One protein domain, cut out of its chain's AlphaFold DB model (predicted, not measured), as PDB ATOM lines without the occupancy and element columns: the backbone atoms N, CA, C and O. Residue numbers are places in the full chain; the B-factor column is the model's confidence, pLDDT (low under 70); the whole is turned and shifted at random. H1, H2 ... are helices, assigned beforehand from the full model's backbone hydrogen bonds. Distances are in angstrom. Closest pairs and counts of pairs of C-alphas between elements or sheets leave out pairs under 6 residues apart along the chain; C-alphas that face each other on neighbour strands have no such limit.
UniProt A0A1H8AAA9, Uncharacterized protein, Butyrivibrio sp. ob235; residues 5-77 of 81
ATOM      1  N   LYS A   5     198.770 107.486 129.174       93.12
ATOM      2  CA  LYS A   5     200.142 107.090 128.817       93.12
ATOM      3  C   LYS A   5     201.099 107.169 130.005       93.12
ATOM      4  O   LYS A   5     201.966 106.309 130.128       93.12
ATOM      5  N   GLU A   6     200.957 108.190 130.841       92.25
ATOM      6  CA  GLU A   6     201.771 108.370 132.043       92.25
ATOM      7  C   GLU A   6     201.450 107.274 133.061       92.25
ATOM      8  O   GLU A   6     202.360 106.590 133.522       92.25
ATOM      9  N   LEU A   7     200.164 107.009 133.314       91.88
ATOM     10  CA  LEU A   7     199.731 105.954 134.227       91.88
ATOM     11  C   LEU A   7     200.277 104.579 133.823       91.88
ATOM     12  O   LEU A   7     200.762 103.842 134.675       91.88
ATOM     13  N   ARG A   8     200.253 104.228 132.531       93.75
ATOM     14  CA  ARG A   8     200.812 102.944 132.067       93.75
ATOM     15  C   ARG A   8     202.315 102.825 132.322       93.75
ATOM     16  O   ARG A   8     202.783 101.725 132.598       93.75
ATOM     17  N   HIS A   9     203.069 103.919 132.213       94.81
ATOM     18  CA  HIS A   9     204.492 103.911 132.560       94.81
ATOM     19  C   HIS A   9     204.688 103.793 134.073       94.81
ATOM     20  O   HIS A   9     205.445 102.932 134.508       94.81
ATOM     21  N   LEU A  10     203.937 104.570 134.859       92.75
ATOM     22  CA  LEU A  10     203.982 104.515 136.321       92.75
ATOM     23  C   LEU A  10     203.663 103.115 136.853       92.75
ATOM     24  O   LEU A  10     204.386 102.627 137.712       92.75
ATOM     25  N   LEU A  11     202.643 102.440 136.315       93.75
ATOM     26  CA  LEU A  11     202.302 101.070 136.711       93.75
ATOM     27  C   LEU A  11     203.419 100.078 136.375       93.75
ATOM     28  O   LEU A  11     203.766  99.258 137.218       93.75
ATOM     29  N   LYS A  12     204.040 100.181 135.193       94.62
ATOM     30  CA  LYS A  12     205.185  99.329 134.825       94.62
ATOM     31  C   LYS A  12     206.385  99.544 135.744       94.62
ATOM     32  O   LYS A  12     207.061  98.587 136.114       94.62
ATOM     33  N   ASP A  13     206.686 100.790 136.088       94.56
ATOM     34  CA  ASP A  13     207.814 101.102 136.968       94.56
ATOM     35  C   ASP A  13     207.523 100.711 138.420       94.56
ATOM     36  O   ASP A  13     208.405 100.203 139.120       94.56
ATOM     37  N   TYR A  14     206.268 100.839 138.845       94.25
ATOM     38  CA  TYR A  14     205.796 100.345 140.128       94.25
ATOM     39  C   TYR A  14     205.880  98.813 140.220       94.25
ATOM     40  O   TYR A  14     206.432  98.299 141.190       94.25
ATOM     41  N   GLU A  15     205.450  98.073 139.192       93.31
ATOM     42  CA  GLU A  15     205.599  96.610 139.125       93.31
ATOM     43  C   GLU A  15     207.062  96.175 139.217       93.31
ATOM     44  O   GLU A  15     207.398  95.282 139.992       93.31
ATOM     45  N   LYS A  16     207.960  96.824 138.464       94.44
ATOM     46  CA  LYS A  16     209.404  96.551 138.555       94.44
ATOM     47  C   LYS A  16     209.929  96.783 139.969       94.44
ATOM     48  O   LYS A  16     210.723  95.983 140.458       94.44
ATOM     49  N   THR A  17     209.493  97.864 140.614       92.88
ATOM     50  CA  THR A  17     209.872  98.187 141.995       92.88
ATOM     51  C   THR A  17     209.364  97.123 142.964       92.88
ATOM     52  O   THR A  17     210.139  96.629 143.781       92.88
ATOM     53  N   CYS A  18     208.107  96.698 142.824       91.56
ATOM     54  CA  CYS A  18     207.523  95.637 143.643       91.56
ATOM     55  C   CYS A  18     208.274  94.313 143.475       91.56
ATOM     56  O   CYS A  18     208.662  93.693 144.464       91.56
ATOM     57  N   ASN A  19     208.563  93.930 142.228       93.31
ATOM     58  CA  ASN A  19     209.311  92.720 141.897       93.31
ATOM     59  C   ASN A  19     210.728  92.743 142.479       93.31
ATOM     60  O   ASN A  19     211.172  91.749 143.047       93.31
ATOM     61  N   LYS A  20     211.430  93.880 142.380       94.12
ATOM     62  CA  LYS A  20     212.781  94.047 142.939       94.12
ATOM     63  C   LYS A  20     212.791  93.956 144.466       94.12
ATOM     64  O   LYS A  20     213.745  93.436 145.037       94.12
ATOM     65  N   SER A  21     211.747  94.464 145.113       91.88
ATOM     66  CA  SER A  21     211.602  94.442 146.570       91.88
ATOM     67  C   SER A  21     210.908  93.178 147.094       91.88
ATOM     68  O   SER A  21     210.731  93.057 148.301       91.88
ATOM     69  N   HIS A  22     210.519  92.242 146.219       92.44
ATOM     70  CA  HIS A  22     209.742  91.043 146.561       92.44
ATOM     71  C   HIS A  22     208.451  91.339 147.351       92.44
ATOM     72  O   HIS A  22     208.036  90.550 148.200       92.44
ATOM     73  N   ILE A  23     207.801  92.471 147.064       90.38
ATOM     74  CA  ILE A  23     206.538  92.879 147.697       90.38
ATOM     75  C   ILE A  23     205.363  92.700 146.736       90.38
ATOM     76  O   ILE A  23     205.507  92.802 145.518       90.38
ATOM     77  N   ARG A  24     204.174  92.456 147.292       88.62
ATOM     78  CA  ARG A  24     202.938  92.405 146.509       88.62
ATOM     79  C   ARG A  24     202.422  93.832 146.264       88.62
ATOM     80  O   ARG A  24     202.353  94.590 147.228       88.62
ATOM     81  N   PRO A  25     202.010  94.184 145.033       88.75
ATOM     82  CA  PRO A  25     201.399  95.478 144.742       88.75
ATOM     83  C   PRO A  25     200.159  95.740 145.604       88.75
ATOM     84  O   PRO A  25     199.286  94.874 145.713       88.75
ATOM     85  N   THR A  26     200.040  96.941 146.171       91.62
ATOM     86  CA  THR A  26     198.850  97.372 146.917       91.62
ATOM     87  C   THR A  26     198.371  98.750 146.460       91.62
ATOM     88  O   THR A  26     199.135  99.566 145.942       91.62
ATOM     89  N   LYS A  27     197.078  99.035 146.673       90.88
ATOM     90  CA  LYS A  27     196.482 100.350 146.375       90.88
ATOM     91  C   LYS A  27     197.170 101.471 147.172       90.88
ATOM     92  O   LYS A  27     197.250 102.592 146.680       90.88
ATOM     93  N   ALA A  28     197.633 101.172 148.391       90.69
ATOM     94  CA  ALA A  28     198.288 102.136 149.269       90.69
ATOM     95  C   ALA A  28     199.697 102.479 148.779       90.69
ATOM     96  O   ALA A  28     199.989 103.645 148.533       90.69
ATOM     97  N   ASP A  29     200.507 101.460 148.513       91.25
ATOM     98  CA  ASP A  29     201.877 101.649 148.034       91.25
ATOM     99  C   ASP A  29     201.908 102.316 146.652       91.25
ATOM    100  O   ASP A  29     202.775 103.146 146.388       91.25
ATOM    101  N   LEU A  30     200.947 102.009 145.766       91.31
ATOM    102  CA  LEU A  30     200.821 102.728 144.494       91.31
ATOM    103  C   LEU A  30     200.475 104.206 144.714       91.31
ATOM    104  O   LEU A  30     200.988 105.073 144.006       91.31
ATOM    105  N   ALA A  31     199.576 104.498 145.655       89.31
ATOM    106  CA  ALA A  31     199.183 105.867 145.951       89.31
ATOM    107  C   ALA A  31     200.388 106.683 146.437       89.31
ATOM    108  O   ALA A  31     200.638 107.765 145.902       89.31
ATOM    109  N   ASP A  32     201.185 106.112 147.340       89.06
ATOM    110  CA  ASP A  32     202.430 106.710 147.818       89.06
ATOM    111  C   ASP A  32     203.458 106.857 146.684       89.06
ATOM    112  O   ASP A  32     204.050 107.925 146.523       89.06
ATOM    113  N   PHE A  33     203.606 105.841 145.825       89.75
ATOM    114  CA  PHE A  33     204.508 105.867 144.667       89.75
ATOM    115  C   PHE A  33     204.169 106.987 143.668       89.75
ATOM    116  O   PHE A  33     205.058 107.645 143.128       89.75
ATOM    117  N   ILE A  34     202.880 107.225 143.418       87.31
ATOM    118  CA  ILE A  34     202.398 108.253 142.482       87.31
ATOM    119  C   ILE A  34     202.238 109.625 143.175       87.31
ATOM    120  O   ILE A  34     202.119 110.654 142.498       87.31
ATOM    121  N   GLY A  35     202.263 109.678 144.507       85.25
ATOM    122  CA  GLY A  35     202.047 110.899 145.285       85.25
ATOM    123  C   GLY A  35     200.586 111.363 145.275       85.25
ATOM    124  O   GLY A  35     200.308 112.553 145.117       85.25
ATOM    125  N   VAL A  36     199.648 110.422 145.393       83.94
ATOM    126  CA  VAL A  36     198.204 110.666 145.545       83.94
ATOM    127  C   VAL A  36     197.693 110.029 146.832       83.94
ATOM    128  O   VAL A  36     198.346 109.185 147.427       83.94
ATOM    129  N   SER A  37     196.484 110.393 147.265       85.81
ATOM    130  CA  SER A  37     195.845 109.678 148.372       85.81
ATOM    131  C   SER A  37     195.364 108.289 147.932       85.81
ATOM    132  O   SER A  37     194.903 108.113 146.801       85.81
ATOM    133  N   VAL A  38     195.359 107.313 148.846       88.00
ATOM    134  CA  VAL A  38     194.759 105.984 148.600       88.00
ATOM    135  C   VAL A  38     193.286 106.100 148.201       88.00
ATOM    136  O   VAL A  38     192.795 105.351 147.357       88.00
ATOM    137  N   GLN A  39     192.578 107.085 148.767       85.00
ATOM    138  CA  GLN A  39     191.192 107.368 148.409       85.00
ATOM    139  C   GLN A  39     191.067 107.765 146.933       85.00
ATOM    140  O   GLN A  39     190.109 107.359 146.281       85.00
ATOM    141  N   THR A  40     192.051 108.486 146.384       83.00
ATOM    142  CA  THR A  40     192.093 108.844 144.963       83.00
ATOM    143  C   THR A  40     192.123 107.594 144.082       83.00
ATOM    144  O   THR A  40     191.350 107.502 143.128       83.00
ATOM    145  N   ILE A  41     192.959 106.607 144.432       87.19
ATOM    146  CA  ILE A  41     193.046 105.319 143.725       87.19
ATOM    147  C   ILE A  41     191.722 104.553 143.822       87.19
ATOM    148  O   ILE A  41     191.164 104.179 142.794       87.19
ATOM    149  N   ARG A  42     191.167 104.383 145.032       86.75
ATOM    150  CA  ARG A  42     189.887 103.676 145.256       86.75
ATOM    151  C   ARG A  42     188.739 104.276 144.457       86.75
ATOM    152  O   ARG A  42     188.002 103.578 143.774       86.75
ATOM    153  N   ASN A  43     188.600 105.589 144.515       80.88
ATOM    154  CA  ASN A  43     187.589 106.313 143.758       80.88
ATOM    155  C   ASN A  43     187.794 106.192 142.238       80.88
ATOM    156  O   ASN A  43     186.809 106.171 141.504       80.88
ATOM    157  N   GLY A  44     189.052 106.154 141.772       81.31
ATOM    158  CA  GLY A  44     189.390 105.914 140.369       81.31
ATOM    159  C   GLY A  44     188.970 104.517 139.916       81.31
ATOM    160  O   GLY A  44     188.357 104.385 138.864       81.31
ATOM    161  N   ILE A  45     189.202 103.500 140.751       85.81
ATOM    162  CA  ILE A  45     188.731 102.123 140.530       85.81
ATOM    163  C   ILE A  45     187.194 102.074 140.502       85.81
ATOM    164  O   ILE A  45     186.604 101.488 139.607       85.81
ATOM    165  N   ARG A  46     186.520 102.750 141.437       82.50
ATOM    166  CA  ARG A  46     185.048 102.783 141.511       82.50
ATOM    167  C   ARG A  46     184.378 103.663 140.447       82.50
ATOM    168  O   ARG A  46     183.153 103.708 140.395       82.50
ATOM    169  N   GLY A  47     185.141 104.431 139.667       74.69
ATOM    170  CA  GLY A  47     184.593 105.399 138.711       74.69
ATOM    171  C   GLY A  47     183.737 106.504 139.352       74.69
ATOM    172  O   GLY A  47     182.886 107.081 138.682       74.69
ATOM    173  N   MET A  48     183.934 106.808 140.643       67.56
ATOM    174  CA  MET A  48     183.059 107.721 141.405       67.56
ATOM    175  C   MET A  48     183.150 109.189 140.971       67.56
ATOM    176  O   MET A  48     182.241 109.969 141.246       67.56
ATOM    177  N   TYR A  49     184.243 109.587 140.321       66.56
ATOM    178  CA  TYR A  49     184.487 110.967 139.907       66.56
ATOM    179  C   TYR A  49     185.114 110.977 138.519       66.56
ATOM    180  O   TYR A  49     186.029 110.204 138.265       66.56
ATOM    181  N   ASN A  50     184.676 111.881 137.642       63.31
ATOM    182  CA  ASN A  50     185.388 112.167 136.395       63.31
ATOM    183  C   ASN A  50     186.610 113.074 136.665       63.31
ATOM    184  O   ASN A  50     186.701 113.719 137.714       63.31
ATOM    185  N   GLY A  51     187.564 113.137 135.732       58.12
ATOM    186  CA  GLY A  51     188.798 113.924 135.892       58.12
ATOM    187  C   GLY A  51     188.567 115.415 136.199       58.12
ATOM    188  O   GLY A  51     189.425 116.053 136.810       58.12
ATOM    189  N   VAL A  52     187.388 115.956 135.857       64.06
ATOM    190  CA  VAL A  52     186.968 117.332 136.175       64.06
ATOM    191  C   VAL A  52     186.608 117.479 137.657       64.06
ATOM    192  O   VAL A  52     187.098 118.401 138.307       64.06
ATOM    193  N   TYR A  53     185.832 116.551 138.231       62.44
ATOM    194  CA  TYR A  53     185.479 116.560 139.662       62.44
ATOM    195  C   TYR A  53     186.709 116.523 140.573       62.44
ATOM    196  O   TYR A  53     186.715 117.143 141.636       62.44
ATOM    197  N   TYR A  54     187.757 115.824 140.143       64.06
ATOM    198  CA  TYR A  54     189.023 115.780 140.861       64.06
ATOM    199  C   TYR A  54     189.806 117.090 140.795       64.06
ATOM    200  O   TYR A  54     190.362 117.512 141.806       64.06
ATOM    201  N   GLY A  55     189.833 117.751 139.633       60.66
ATOM    202  CA  GLY A  55     190.521 119.037 139.458       60.66
ATOM    203  C   GLY A  55     189.932 120.169 140.306       60.66
ATOM    204  O   GLY A  55     190.634 121.121 140.629       60.66
ATOM    205  N   LEU A  56     188.664 120.048 140.708       64.50
ATOM    206  CA  LEU A  56     187.960 121.024 141.544       64.50
ATOM    207  C   LEU A  56     188.204 120.838 143.055       64.50
ATOM    208  O   LEU A  56     187.732 121.649 143.853       64.50
ATOM    209  N   LYS A  57     188.920 119.785 143.476       63.12
ATOM    210  CA  LYS A  57     189.224 119.509 144.889       63.12
ATOM    211  C   LYS A  57     190.657 119.958 145.221       63.12
ATOM    212  O   LYS A  57     191.600 119.277 144.828       63.12
ATOM    213  N   PRO A  58     190.855 121.032 146.008       55.62
ATOM    214  CA  PRO A  58     192.188 121.573 146.305       55.62
ATOM    215  C   PRO A  58     193.084 120.633 147.129       55.62
ATOM    216  O   PRO A  58     194.296 120.810 147.154       55.62
ATOM    217  N   CYS A  59     192.517 119.610 147.780       59.78
ATOM    218  CA  CYS A  59     193.276 118.571 148.480       59.78
ATOM    219  C   CYS A  59     193.830 117.472 147.554       59.78
ATOM    220  O   CYS A  59     194.624 116.643 147.996       59.78
ATOM    221  N   CYS A  60     193.427 117.440 146.281       59.97
ATOM    222  CA  CYS A  60     193.910 116.471 145.306       59.97
ATOM    223  C   CYS A  60     195.075 117.076 144.513       59.97
ATOM    224  O   CYS A  60     194.882 117.735 143.498       59.97
ATOM    225  N   THR A  61     196.303 116.828 144.970       60.53
ATOM    226  CA  THR A  61     197.542 117.320 144.334       60.53
ATOM    227  C   THR A  61     197.785 116.727 142.941       60.53
ATOM    228  O   THR A  61     198.462 117.336 142.112       60.53
ATOM    229  N   ARG A  62     197.210 115.553 142.656       68.56
ATOM    230  CA  ARG A  62     197.259 114.860 141.364       68.56
ATOM    231  C   ARG A  62     195.905 114.212 141.059       68.56
ATOM    232  O   ARG A  62     195.257 113.647 141.936       68.56
ATOM    233  N   VAL A  63     195.478 114.323 139.801       76.69
ATOM    234  CA  VAL A  63     194.145 113.928 139.307       76.69
ATOM    235  C   VAL A  63     194.293 113.040 138.079       76.69
ATOM    236  O   VAL A  63     195.202 113.289 137.297       76.69
ATOM    237  N   PHE A  64     193.433 112.042 137.883       81.56
ATOM    238  CA  PHE A  64     193.490 111.118 136.741       81.56
ATOM    239  C   PHE A  64     192.568 111.565 135.599       81.56
ATOM    240  O   PHE A  64     191.466 112.055 135.860       81.56
ATOM    241  N   SER A  65     192.978 111.372 134.341       84.12
ATOM    242  CA  SER A  65     192.050 111.482 133.208       84.12
ATOM    243  C   SER A  65     191.105 110.274 133.148       84.12
ATOM    244  O   SER A  65     191.411 109.212 133.683       84.12
ATOM    245  N   ASN A  66     189.928 110.414 132.528       81.50
ATOM    246  CA  ASN A  66     188.877 109.383 132.603       81.50
ATOM    247  C   ASN A  66     189.342 107.994 132.127       81.50
ATOM    248  O   ASN A  66     188.985 106.988 132.729       81.50
ATOM    249  N   GLY A  67     190.190 107.931 131.092       83.62
ATOM    250  CA  GLY A  67     190.719 106.661 130.578       83.62
ATOM    251  C   GLY A  67     191.662 105.931 131.544       83.62
ATOM    252  O   GLY A  67     191.989 104.768 131.329       83.62
ATOM    253  N   CYS A  68     192.110 106.587 132.616       87.06
ATOM    254  CA  CYS A  68     192.896 105.955 133.671       87.06
ATOM    255  C   CYS A  68     192.047 105.060 134.583       87.06
ATOM    256  O   CYS A  68     192.601 104.174 135.228       87.06
ATOM    257  N   PHE A  69     190.729 105.267 134.657       86.31
ATOM    258  CA  PHE A  69     189.856 104.495 135.549       86.31
ATOM    259  C   PHE A  69     189.751 103.034 135.125       86.31
ATOM    260  O   PHE A  69     189.834 102.145 135.967       86.31
ATOM    261  N   ASP A  70     189.635 102.789 133.819       86.12
ATOM    262  CA  ASP A  70     189.625 101.436 133.257       86.12
ATOM    263  C   ASP A  70     190.955 100.734 133.540       86.12
ATOM    264  O   ASP A  70     190.977  99.621 134.043       86.12
ATOM    265  N   ILE A  71     192.074 101.442 133.357       90.44
ATOM    266  CA  ILE A  71     193.411 100.902 133.637       90.44
ATOM    267  C   ILE A  71     193.572 100.528 135.113       90.44
ATOM    268  O   ILE A  71     194.136  99.480 135.420       90.44
ATOM    269  N   LEU A  72     193.121 101.384 136.036       89.00
ATOM    270  CA  LEU A  72     193.217 101.109 137.472       89.00
ATOM    271  C   LEU A  72     192.335  99.923 137.883       89.00
ATOM    272  O   LEU A  72     192.768  99.125 138.715       89.00
ATOM    273  N   ARG A  73     191.135  99.793 137.298       87.56
ATOM    274  CA  ARG A  73     190.254  98.631 137.500       87.56
ATOM    275  C   ARG A  73     190.883  97.348 136.986       87.56
ATOM    276  O   ARG A  73     190.955  96.383 137.738       87.56
ATOM    277  N   ASP A  74     191.390  97.362 135.758       88.94
ATOM    278  CA  ASP A  74     192.040  96.199 135.153       88.94
ATOM    279  C   ASP A  74     193.260  95.750 135.971       88.94
ATOM    280  O   ASP A  74     193.516  94.557 136.109       88.94
ATOM    281  N   TYR A  75     194.010  96.704 136.534       89.44
ATOM    282  CA  TYR A  75     195.230  96.423 137.288       89.44
ATOM    283  C   TYR A  75     194.972  95.813 138.672       89.44
ATOM    284  O   TYR A  75     195.639  94.855 139.057       89.44
ATOM    285  N   PHE A  76     194.038  96.371 139.450       86.56
ATOM    286  CA  PHE A  76     193.767  95.901 140.817       86.56
ATOM    287  C   PHE A  76     192.637  94.871 140.912       86.56
ATOM    288  O   PHE A  76     192.476  94.264 141.972       86.56
ATOM    289  N   GLY A  77     191.880  94.664 139.834       75.12
ATOM    290  CA  GLY A  77     190.629  93.909 139.843       75.12
ATOM    291  C   GLY A  77     189.470  94.704 140.458       75.12
ATOM    292  O   GLY A  77     189.667  95.709 141.145       75.12
TER     293      GLY A  77
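AT A GLANCE: This is residues 5 to 77 of the 81 residues of an uncharacterized protein of Butyrivibrio sp. ob235 (UniProt A0A1H8AAA9). Two helices that run roughly the same way, the long H1 and the shorter H5, are bridged by two short helices, H2 on the side of H1 and H3 on the side of H5, which stand about perpendicular to each other. The small helix H4 lies away from these four at one end of the elongated whole, in the loop that leads from H3 to H5, while the last residues of H1 and the link after it make the opposite end. The printed part has 73 residues with five named helices, H1 to H5 in that order along the chain, and no named strand; the class is all helix. It is compact, with a radius of gyration of the C-alphas of 12.0 A, and the C-alphas span 37 by 22 by 19 A along their three main axes.

HOW THE PARTS SIT: H1, residues 5 to 20, is the longest helix. H2, residues 27 to 34, follows it after a short link of 6 residues. H1 and H2 only just touch, with 3 pairs of C-alphas within 8 A; of H1, residues 10 to 14 alone take part. Their closest C-alphas are those of Tyr 14 and Leu 30, 7.0 A apart, and they run opposite ways at a steep tilt of 67 degrees, only just short of about perpendicular. A tight link of 3 residues leads to H3, residues 38 to 45. H2 and H3 touch with 8 pairs of C-alphas within 8 A, the closest being those of Ala 31 and Val 38 at 5.2 A, and they are about perpendicular at 77 degrees. H4, residues 51 to 55, touches no helix and is apart from H1, H2 and H3. H5, residues 67 to 76, is apart from H4 too, but touches H3 with 9 pairs of C-alphas within 8 A. The closest C-alphas of H3 and H5 are those of Ile 45 and Arg 73, 4.9 A apart, and the two helices are about perpendicular at 75 degrees. H1 and H5 are close but not clearly touching: they run the same way at a shallow tilt of 20 degrees, and their closest C-alphas, those of Leu 7 and Cys 68, are 6.9 A apart. H1 and H3 are apart. In H1, H2, H3 and H4 every pair of O i and N i+4 is within hydrogen-bond range; in H5 this holds for 5 of 6 pairs.

IN THESE COORDINATES: H1 begins at C-alpha 5, at (200.142, 107.090, 128.817), and reaches C-alpha 20, at (212.781, 94.047, 142.939), 23.0 A away. H2 measures 10.6 A from C-alpha 27 to C-alpha 34, and H3 10.8 A from C-alpha 38 to C-alpha 45. H4 spans 6.5 A from C-alpha 51 to C-alpha 55. H5 measures 15.2 A and ends at C-alpha 76, at (193.767, 95.901, 140.817).

THE WHOLE: The two C-alphas farthest apart in the domain, those of His 22 and Leu 56, are 37.4 A apart, and the first and last printed C-alphas, of Lys 5 and Gly 77, are 19.6 A apart. The printed part has no cut. The link from H4 to H5, with 11 residues, is long; the link from H3 to H4, with 5 residues, is tight. The mean pLDDT of the printed part is 83.0. Residues 48 to 62 are under 70, and H4, which lies among them, has a mean of 62.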